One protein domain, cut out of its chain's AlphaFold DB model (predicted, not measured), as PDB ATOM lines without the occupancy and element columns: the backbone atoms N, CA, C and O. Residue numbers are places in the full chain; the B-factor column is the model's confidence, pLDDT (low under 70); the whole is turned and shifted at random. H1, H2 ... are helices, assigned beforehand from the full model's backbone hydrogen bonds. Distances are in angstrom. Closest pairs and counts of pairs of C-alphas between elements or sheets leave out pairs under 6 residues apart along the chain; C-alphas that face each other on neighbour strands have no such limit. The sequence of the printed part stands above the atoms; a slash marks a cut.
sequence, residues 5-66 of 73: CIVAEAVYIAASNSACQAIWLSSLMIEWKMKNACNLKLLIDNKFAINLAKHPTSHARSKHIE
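AT A GLANCE: This is residues 5 to 66 of the 73 residues of an uncharacterized protein of Vigna angularis var. angularis (UniProt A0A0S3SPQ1). One long helix, H1, makes the longest axis of the domain, and the chain folds back from its far end as a long extended link, residues 32 to 46, to a short helix, H2, that packs steeply on the first turns of H1. From there the last residues loop round to a very short helix, H3, near the same end of H1, so that the two small helices gather at one end while the other end of H1 has only the link beside it. The printed part has 62 residues with three named helices, in the order H1, H2, H3, and no named strand; the class is all helix. The whole is loose, with a radius of gyration of the C-alphas of 14.4 A, and its C-alphas span 44 by 22 by 16 A.

HOW THE PARTS SIT: Begin with H1, residues 5 to 31, the longest helix. Look at its residues 8 to 12: with these alone it touches H2, residues 47 to 54. The closest C-alphas of the two are those of Ala 8 and Ala 49, 4.9 A apart. Their lines stand at a steep tilt of 67 degrees, and they run the same way. Next look at H3, residues 63 to 66, which is close to H1 but not clearly touching it; their closest C-alphas, those of Ile 13 and Ile 65, are 7.6 A apart. H2 and H3 are apart. In the backbones of H1 and H2 you will find every O i to N i+4 pair within hydrogen-bond range; H3, with four residues, is too short for such a pair, but its one O i to N i+3 pair is within range.

IN THESE COORDINATES: Find C-alpha 5 at (62.456, -28.028, 53.865); from there H1 runs for 27 residues to C-alpha 31 at (100.216, -17.094, 58.528), 39.6 A from first to last C-alpha. H2 has eight residues and begins at C-alpha 47, at (68.876, -22.254, 44.893); it measures 10.5 A from first to last C-alpha. H3 begins at Lys 63 and ends at C-alpha 66, at (69.553, -19.328, 62.023), 4.9 A from its first C-alpha.

THE WHOLE: The two C-alphas farthest apart are those of Lys 33 and His 59, at 44.4 A, while those of Cys 5 and Glu 66, the first and last printed, are 13.9 A apart. The printed part has no cut. The link from H1 to H2, 15 residues, is long; the link from H2 to H3, eight residues, is short but not tight. Mean pLDDT of the printed part is 73.3. Look for values under 70, where the model's confidence is low, at residues 5 to 6, 35 to 39, 48 to 49 and 51 to 66.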
ATOM      1  N   CYS A   5      61.908 -28.867  52.787       61.41
ATOM      2  CA  CYS A   5      62.456 -28.028  53.865       61.41
ATOM      3  C   CYS A   5      63.739 -28.619  54.483       61.41
ATOM      4  O   CYS A   5      64.710 -27.900  54.680       61.41
ATOM      5  N   ILE A   6      63.788 -29.943  54.690       68.31
ATOM      6  CA  ILE A   6      64.918 -30.626  55.354       68.31
ATOM      7  C   ILE A   6      66.206 -30.549  54.525       68.31
ATOM      8  O   ILE A   6      67.282 -30.324  55.066       68.31
ATOM      9  N   VAL A   7      66.107 -30.701  53.199       75.44
ATOM     10  CA  VAL A   7      67.279 -30.628  52.310       75.44
ATOM     11  C   VAL A   7      67.852 -29.209  52.284       75.44
ATOM     12  O   VAL A   7      69.067 -29.039  52.287       75.44
ATOM     13  N   ALA A   8      66.998 -28.184  52.290       71.06
ATOM     14  CA  ALA A   8      67.447 -26.794  52.323       71.06
ATOM     15  C   ALA A   8      68.135 -26.447  53.656       71.06
ATOM     16  O   ALA A   8      69.186 -25.813  53.645       71.06
ATOM     17  N   GLU A   9      67.591 -26.916  54.782       73.00
ATOM     18  CA  GLU A   9      68.197 -26.744  56.109       73.00
ATOM     19  C   GLU A   9      69.544 -27.469  56.223       73.00
ATOM     20  O   GLU A   9      70.524 -26.875  56.664       73.00
ATOM     21  N   ALA A  10      69.631 -28.719  55.761       79.88
ATOM     22  CA  ALA A  10      70.884 -29.474  55.768       79.88
ATOM     23  C   ALA A  10      71.971 -28.800  54.916       79.88
ATOM     24  O   ALA A  10      73.120 -28.709  55.344       79.88
ATOM     25  N   VAL A  11      71.613 -28.281  53.734       78.06
ATOM     26  CA  VAL A  11      72.564 -27.561  52.873       78.06
ATOM     27  C   VAL A  11      72.980 -26.226  53.487       78.06
ATOM     28  O   VAL A  11      74.147 -25.861  53.385       78.06
ATOM     29  N   TYR A  12      72.073 -25.524  54.168       77.62
ATOM     30  CA  TYR A  12      72.415 -24.310  54.908       77.62
ATOM     31  C   TYR A  12      73.427 -24.603  56.027       77.62
ATOM     32  O   TYR A  12      74.459 -23.943  56.107       77.62
ATOM     33  N   ILE A  13      73.199 -25.657  56.819       79.81
ATOM     34  CA  ILE A  13      74.124 -26.093  57.879       79.81
ATOM     35  C   ILE A  13      75.493 -26.487  57.300       79.81
ATOM     36  O   ILE A  13      76.539 -26.074  57.814       79.81
ATOM     37  N   ALA A  14      75.500 -27.266  56.217       83.38
ATOM     38  CA  ALA A  14      76.732 -27.656  55.539       83.38
ATOM     39  C   ALA A  14      77.502 -26.423  55.041       83.38
ATOM     40  O   ALA A  14      78.699 -26.308  55.294       83.38
ATOM     41  N   ALA A  15      76.805 -25.462  54.428       82.94
ATOM     42  CA  ALA A  15      77.396 -24.221  53.950       82.94
ATOM     43  C   ALA A  15      78.018 -23.379  55.079       82.94
ATOM     44  O   ALA A  15      79.107 -22.841  54.892       82.94
ATOM     45  N   SER A  16      77.403 -23.314  56.266       82.06
ATOM     46  CA  SER A  16      77.999 -22.630  57.430       82.06
ATOM     47  C   SER A  16      79.271 -23.277  57.910       82.06
ATOM     48  O   SER A  16      80.244 -22.577  58.191       82.06
ATOM     49  N   ASN A  17      79.284 -24.602  57.979       84.62
ATOM     50  CA  ASN A  17      80.475 -25.318  58.403       84.62
ATOM     51  C   ASN A  17      81.595 -25.139  57.375       84.62
ATOM     52  O   ASN A  17      82.730 -24.864  57.760       84.62
ATOM     53  N   SER A  18      81.274 -25.215  56.080       85.44
ATOM     54  CA  SER A  18      82.230 -24.950  55.005       85.44
ATOM     55  C   SER A  18      82.761 -23.516  55.040       85.44
ATOM     56  O   SER A  18      83.960 -23.329  54.868       85.44
ATOM     57  N   ALA A  19      81.922 -22.513  55.315       83.94
ATOM     58  CA  ALA A  19      82.358 -21.123  55.467       83.94
ATOM     59  C   ALA A  19      83.301 -20.942  56.669       83.94
ATOM     60  O   ALA A  19      84.352 -20.318  56.537       83.94
ATOM     61  N   CYS A  20      82.975 -21.540  57.819       84.00
ATOM     62  CA  CYS A  20      83.825 -21.502  59.011       84.00
ATOM     63  C   CYS A  20      85.197 -22.147  58.752       84.00
ATOM     64  O   CYS A  20      86.236 -21.550  59.036       84.00
ATOM     65  N   GLN A  21      85.211 -23.333  58.138       85.94
ATOM     66  CA  GLN A  21      86.450 -24.015  57.759       85.94
ATOM     67  C   GLN A  21      87.250 -23.225  56.721       85.94
ATOM     68  O   GLN A  21      88.472 -23.157  56.819       85.94
ATOM     69  N   ALA A  22      86.574 -22.604  55.752       85.00
ATOM     70  CA  ALA A  22      87.213 -21.760  54.754       85.00
ATOM     71  C   ALA A  22      87.909 -20.566  55.425       85.00
ATOM     72  O   ALA A  22      89.088 -20.336  55.181       85.00
ATOM     73  N   ILE A  23      87.233 -19.860  56.335       84.12
ATOM     74  CA  ILE A  23      87.827 -18.741  57.085       84.12
ATOM     75  C   ILE A  23      89.037 -19.208  57.900       84.12
ATOM     76  O   ILE A  23      90.085 -18.568  57.855       84.12
ATOM     77  N   TRP A  24      88.924 -20.342  58.595       86.31
ATOM     78  CA  TRP A  24      90.046 -20.913  59.341       86.31
ATOM     79  C   TRP A  24      91.244 -21.226  58.431       86.31
ATOM     80  O   TRP A  24      92.375 -20.849  58.742       86.31
ATOM     81  N   LEU A  25      90.996 -21.836  57.268       85.12
ATOM     82  CA  LEU A  25      92.033 -22.122  56.279       85.12
ATOM     83  C   LEU A  25      92.642 -20.835  55.702       85.12
ATOM     84  O   LEU A  25      93.854 -20.772  55.510       85.12
ATOM     85  N   SER A  26      91.836 -19.790  55.485       84.62
ATOM     86  CA  SER A  26      92.317 -18.468  55.064       84.62
ATOM     87  C   SER A  26      93.329 -17.908  56.053       84.62
ATOM     88  O   SER A  26      94.392 -17.449  55.640       84.62
ATOM     89  N   SER A  27      93.006 -17.947  57.348       84.12
ATOM     90  CA  SER A  27      93.889 -17.457  58.408       84.12
ATOM     91  C   SER A  27      95.208 -18.228  58.422       84.12
ATOM     92  O   SER A  27      96.272 -17.613  58.419       84.12
ATOM     93  N   LEU A  28      95.149 -19.559  58.301       87.12
ATOM     94  CA  LEU A  28      96.341 -20.404  58.224       87.12
ATOM     95  C   LEU A  28      97.215 -20.071  57.000       87.12
ATOM     96  O   LEU A  28      98.436 -19.967  57.097       87.12
ATOM     97  N   MET A  29      96.599 -19.862  55.834       85.25
ATOM     98  CA  MET A  29      97.320 -19.502  54.609       85.25
ATOM     99  C   MET A  29      97.956 -18.102  54.695       85.25
ATOM    100  O   MET A  29      99.034 -17.885  54.131       85.25
ATOM    101  N   ILE A  30      97.328 -17.162  55.412       84.31
ATOM    102  CA  ILE A  30      97.902 -15.839  55.704       84.31
ATOM    103  C   ILE A  30      99.135 -15.979  56.605       84.31
ATOM    104  O   ILE A  30     100.171 -15.383  56.302       84.31
ATOM    105  N   GLU A  31      99.064 -16.798  57.659       87.31
ATOM    106  CA  GLU A  31     100.216 -17.094  58.528       87.31
ATOM    107  C   GLU A  31     101.388 -17.688  57.735       87.31
ATOM    108  O   GLU A  31     102.550 -17.347  57.962       87.31
ATOM    109  N   TRP A  32     101.086 -18.506  56.726       87.06
ATOM    110  CA  TRP A  32     102.073 -19.103  55.823       87.06
ATOM    111  C   TRP A  32     102.541 -18.162  54.699       87.06
ATOM    112  O   TRP A  32     103.247 -18.585  53.782       87.06
ATOM    113  N   LYS A  33     102.185 -16.871  54.762       84.38
ATOM    114  CA  LYS A  33     102.555 -15.829  53.785       84.38
ATOM    115  C   LYS A  33     102.129 -16.154  52.344       84.38
ATOM    116  O   LYS A  33     102.768 -15.711  51.384       84.38
ATOM    117  N   MET A  34     101.036 -16.896  52.165       78.12
ATOM    118  CA  MET A  34     100.486 -17.177  50.841       78.12
ATOM    119  C   MET A  34      99.730 -15.950  50.313       78.12
ATOM    120  O   MET A  34      98.694 -15.558  50.842       78.12
ATOM    121  N   LYS A  35     100.225 -15.354  49.221       67.81
ATOM    122  CA  LYS A  35      99.721 -14.082  48.660       67.81
ATOM    123  C   LYS A  35      98.256 -14.101  48.176       67.81
ATOM    124  O   LYS A  35      97.692 -13.036  47.965       67.81
ATOM    125  N   ASN A  36      97.638 -15.277  48.027       66.00
ATOM    126  CA  ASN A  36      96.304 -15.451  47.427       66.00
ATOM    127  C   ASN A  36      95.245 -16.023  48.393       66.00
ATOM    128  O   ASN A  36      94.178 -16.437  47.948       66.00
ATOM    129  N   ALA A  37      95.525 -16.062  49.698       63.16
ATOM    130  CA  ALA A  37      94.665 -16.703  50.699       63.16
ATOM    131  C   ALA A  37      93.259 -16.085  50.841       63.16
ATOM    132  O   ALA A  37      92.324 -16.775  51.225       63.16
ATOM    133  N   CYS A  38      93.096 -14.796  50.530       62.84
ATOM    134  CA  CYS A  38      91.910 -14.036  50.942       62.84
ATOM    135  C   CYS A  38      90.658 -14.227  50.068       62.84
ATOM    136  O   CYS A  38      89.579 -13.790  50.462       62.84
ATOM    137  N   ASN A  39      90.758 -14.850  48.889       66.31
ATOM    138  CA  ASN A  39      89.631 -14.954  47.953       66.31
ATOM    139  C   ASN A  39      88.975 -16.338  48.012       66.31
ATOM    140  O   ASN A  39      89.077 -17.132  47.076       66.31
ATOM    141  N   LEU A  40      88.289 -16.631  49.117       71.31
ATOM    142  CA  LEU A  40      87.528 -17.869  49.267       71.31
ATOM    143  C   LEU A  40      86.086 -17.658  48.814       71.31
ATOM    144  O   LEU A  40      85.343 -16.860  49.380       71.31
ATOM    145  N   LYS A  41      85.685 -18.390  47.773       77.19
ATOM    146  CA  LYS A  41      84.327 -18.358  47.228       77.19
ATOM    147  C   LYS A  41      83.647 -19.695  47.488       77.19
ATOM    148  O   LYS A  41      83.994 -20.695  46.868       77.19
ATOM    149  N   LEU A  42      82.657 -19.700  48.376       76.69
ATOM    150  CA  LEU A  42      81.809 -20.867  48.598       76.69
ATOM    151  C   LEU A  42      80.738 -20.931  47.498       76.69
ATOM    152  O   LEU A  42      79.918 -20.023  47.365       76.69
ATOM    153  N   LEU A  43      80.766 -21.986  46.683       77.31
ATOM    154  CA  LEU A  43      79.784 -22.226  45.624       77.31
ATOM    155  C   LEU A  43      78.753 -23.244  46.113       77.31
ATOM    156  O   LEU A  43      79.108 -24.358  46.481       77.31
ATOM    157  N   ILE A  44      77.478 -22.854  46.108       76.38
ATOM    158  CA  ILE A  44      76.345 -23.705  46.486       76.38
ATOM    159  C   ILE A  44      75.415 -23.766  45.275       76.38
ATOM    160  O   ILE A  44      74.997 -22.728  44.763       76.38
ATOM    161  N   ASP A  45      75.093 -24.962  44.801       78.06
ATOM    162  CA  ASP A  45      74.210 -25.192  43.646       78.06
ATOM    163  C   ASP A  45      72.714 -25.212  44.026       78.06
ATOM    164  O   ASP A  45      71.825 -25.108  43.175       78.06
ATOM    165  N   ASN A  46      72.410 -25.270  45.324       75.88
ATOM    166  CA  ASN A  46      71.049 -25.301  45.829       75.88
ATOM    167  C   ASN A  46      70.433 -23.894  45.944       75.88
ATOM    168  O   ASN A  46      70.585 -23.190  46.947       75.88
ATOM    169  N   LYS A  47      69.637 -23.520  44.935       70.88
ATOM    170  CA  LYS A  47      68.876 -22.254  44.893       70.88
ATOM    171  C   LYS A  47      67.973 -22.030  46.116       70.88
ATOM    172  O   LYS A  47      67.788 -20.882  46.510       70.88
ATOM    173  N   PHE A  48      67.432 -23.087  46.728       67.44
ATOM    174  CA  PHE A  48      66.608 -22.962  47.937       67.44
ATOM    175  C   PHE A  48      67.450 -22.625  49.167       67.44
ATOM    176  O   PHE A  48      67.030 -21.796  49.966       67.44
ATOM    177  N   ALA A  49      68.649 -23.199  49.291       66.50
ATOM    178  CA  ALA A  49      69.580 -22.852  50.364       66.50
ATOM    179  C   ALA A  49      70.094 -21.409  50.226       66.50
ATOM    180  O   ALA A  49      70.170 -20.688  51.216       66.50
ATOM    181  N   ILE A  50      70.355 -20.953  48.992       70.62
ATOM    182  CA  ILE A  50      70.688 -19.546  48.712       70.62
ATOM    183  C   ILE A  50      69.527 -18.627  49.113       70.62
ATOM    184  O   ILE A  50      69.747 -17.580  49.716       70.62
ATOM    185  N   ASN A  51      68.290 -19.003  48.777       69.69
ATOM    186  CA  ASN A  51      67.116 -18.209  49.127       69.69
ATOM    187  C   ASN A  51      66.883 -18.167  50.644       69.69
ATOM    188  O   ASN A  51      66.547 -17.112  51.164       69.69
ATOM    189  N   LEU A  52      67.122 -19.276  51.351       67.56
ATOM    190  CA  LEU A  52      67.046 -19.348  52.813       67.56
ATOM    191  C   LEU A  52      68.117 -18.475  53.483       67.56
ATOM    192  O   LEU A  52      67.817 -17.764  54.435       67.56
ATOM    193  N   ALA A  53      69.340 -18.463  52.943       66.06
ATOM    194  CA  ALA A  53      70.410 -17.584  53.415       66.06
ATOM    195  C   ALA A  53      70.097 -16.091  53.193       66.06
ATOM    196  O   ALA A  53      70.473 -15.255  54.009       66.06
ATOM    197  N   LYS A  54      69.396 -15.748  52.103       68.75
ATOM    198  CA  LYS A  54      68.995 -14.364  51.785       68.75
ATOM    199  C   LYS A  54      67.730 -13.905  52.517       68.75
ATOM    200  O   LYS A  54      67.596 -12.719  52.808       68.75
ATOM    201  N   HIS A  55      66.806 -14.822  52.793       67.38
ATOM    202  CA  HIS A  55      65.501 -14.549  53.389       67.38
ATOM    203  C   HIS A  55      65.232 -15.534  54.538       67.38
ATOM    204  O   HIS A  55      64.528 -16.527  54.345       67.38
ATOM    205  N   PRO A  56      65.758 -15.263  55.746       57.72
ATOM    206  CA  PRO A  56      65.646 -16.179  56.886       57.72
ATOM    207  C   PRO A  56      64.214 -16.340  57.433       57.72
ATOM    208  O   PRO A  56      63.929 -17.207  58.258       57.72
ATOM    209  N   THR A  57      63.268 -15.519  56.977       57.19
ATOM    210  CA  THR A  57      61.882 -15.520  57.446       57.19
ATOM    211  C   THR A  57      61.051 -16.631  56.806       57.19
ATOM    212  O   THR A  57      60.251 -16.380  55.906       57.19
ATOM    213  N   SER A  58      61.164 -17.858  57.308       55.44
ATOM    214  CA  SER A  58      60.105 -18.852  57.109       55.44
ATOM    215  C   SER A  58      60.135 -19.911  58.206       55.44
ATOM    216  O   SER A  58      60.906 -20.858  58.144       55.44
ATOM    217  N   HIS A  59      59.237 -19.754  59.181       55.91
ATOM    218  CA  HIS A  59      58.922 -20.670  60.283       55.91
ATOM    219  C   HIS A  59      59.831 -20.671  61.524       55.91
ATOM    220  O   HIS A  59      61.052 -20.760  61.473       55.91
ATOM    221  N   ALA A  60      59.171 -20.701  62.691       55.09
ATOM    222  CA  ALA A  60      59.780 -20.822  64.019       55.09
ATOM    223  C   ALA A  60      60.734 -22.026  64.165       55.09
ATOM    224  O   ALA A  60      61.605 -22.016  65.031       55.09
ATOM    225  N   ARG A  61      60.599 -23.043  63.300       55.78
ATOM    226  CA  ARG A  61      61.449 -24.237  63.274       55.78
ATOM    227  C   ARG A  61      62.832 -23.974  62.674       55.78
ATOM    228  O   ARG A  61      63.775 -24.599  63.128       55.78
ATOM    229  N   SER A  62      62.992 -23.015  61.764       56.09
ATOM    230  CA  SER A  62      64.291 -22.689  61.146       56.09
ATOM    231  C   SER A  62      65.048 -21.587  61.911       56.09
ATOM    232  O   SER A  62      66.263 -21.456  61.782       56.09
ATOM    233  N   LYS A  63      64.363 -20.884  62.827       59.25
ATOM    234  CA  LYS A  63      64.940 -19.852  63.710       59.25
ATOM    235  C   LYS A  63      66.074 -20.382  64.606       59.25
ATOM    236  O   LYS A  63      67.046 -19.678  64.847       59.25
ATOM    237  N   HIS A  64      65.986 -21.635  65.074       61.38
ATOM    238  CA  HIS A  64      67.026 -22.242  65.925       61.38
ATOM    239  C   HIS A  64      68.322 -22.580  65.165       61.38
ATOM    240  O   HIS A  64      69.396 -22.629  65.765       61.38
ATOM    241  N   ILE A  65      68.214 -22.820  63.856       59.38
ATOM    242  CA  ILE A  65      69.344 -23.051  62.949       59.38
ATOM    243  C   ILE A  65      69.955 -21.687  62.615       59.38
ATOM    244  O   ILE A  65      71.160 -21.496  62.728       59.38
ATOM    245  N   GLU A  66      69.120 -20.691  62.331       59.12
ATOM    246  CA  GLU A  66      69.553 -19.328  62.023       59.12
ATOM    247  C   GLU A  66      70.428 -18.700  63.121       59.12
ATOM    248  O   GLU A  66      71.505 -18.188  62.817       59.12
TER     249      GLU A  66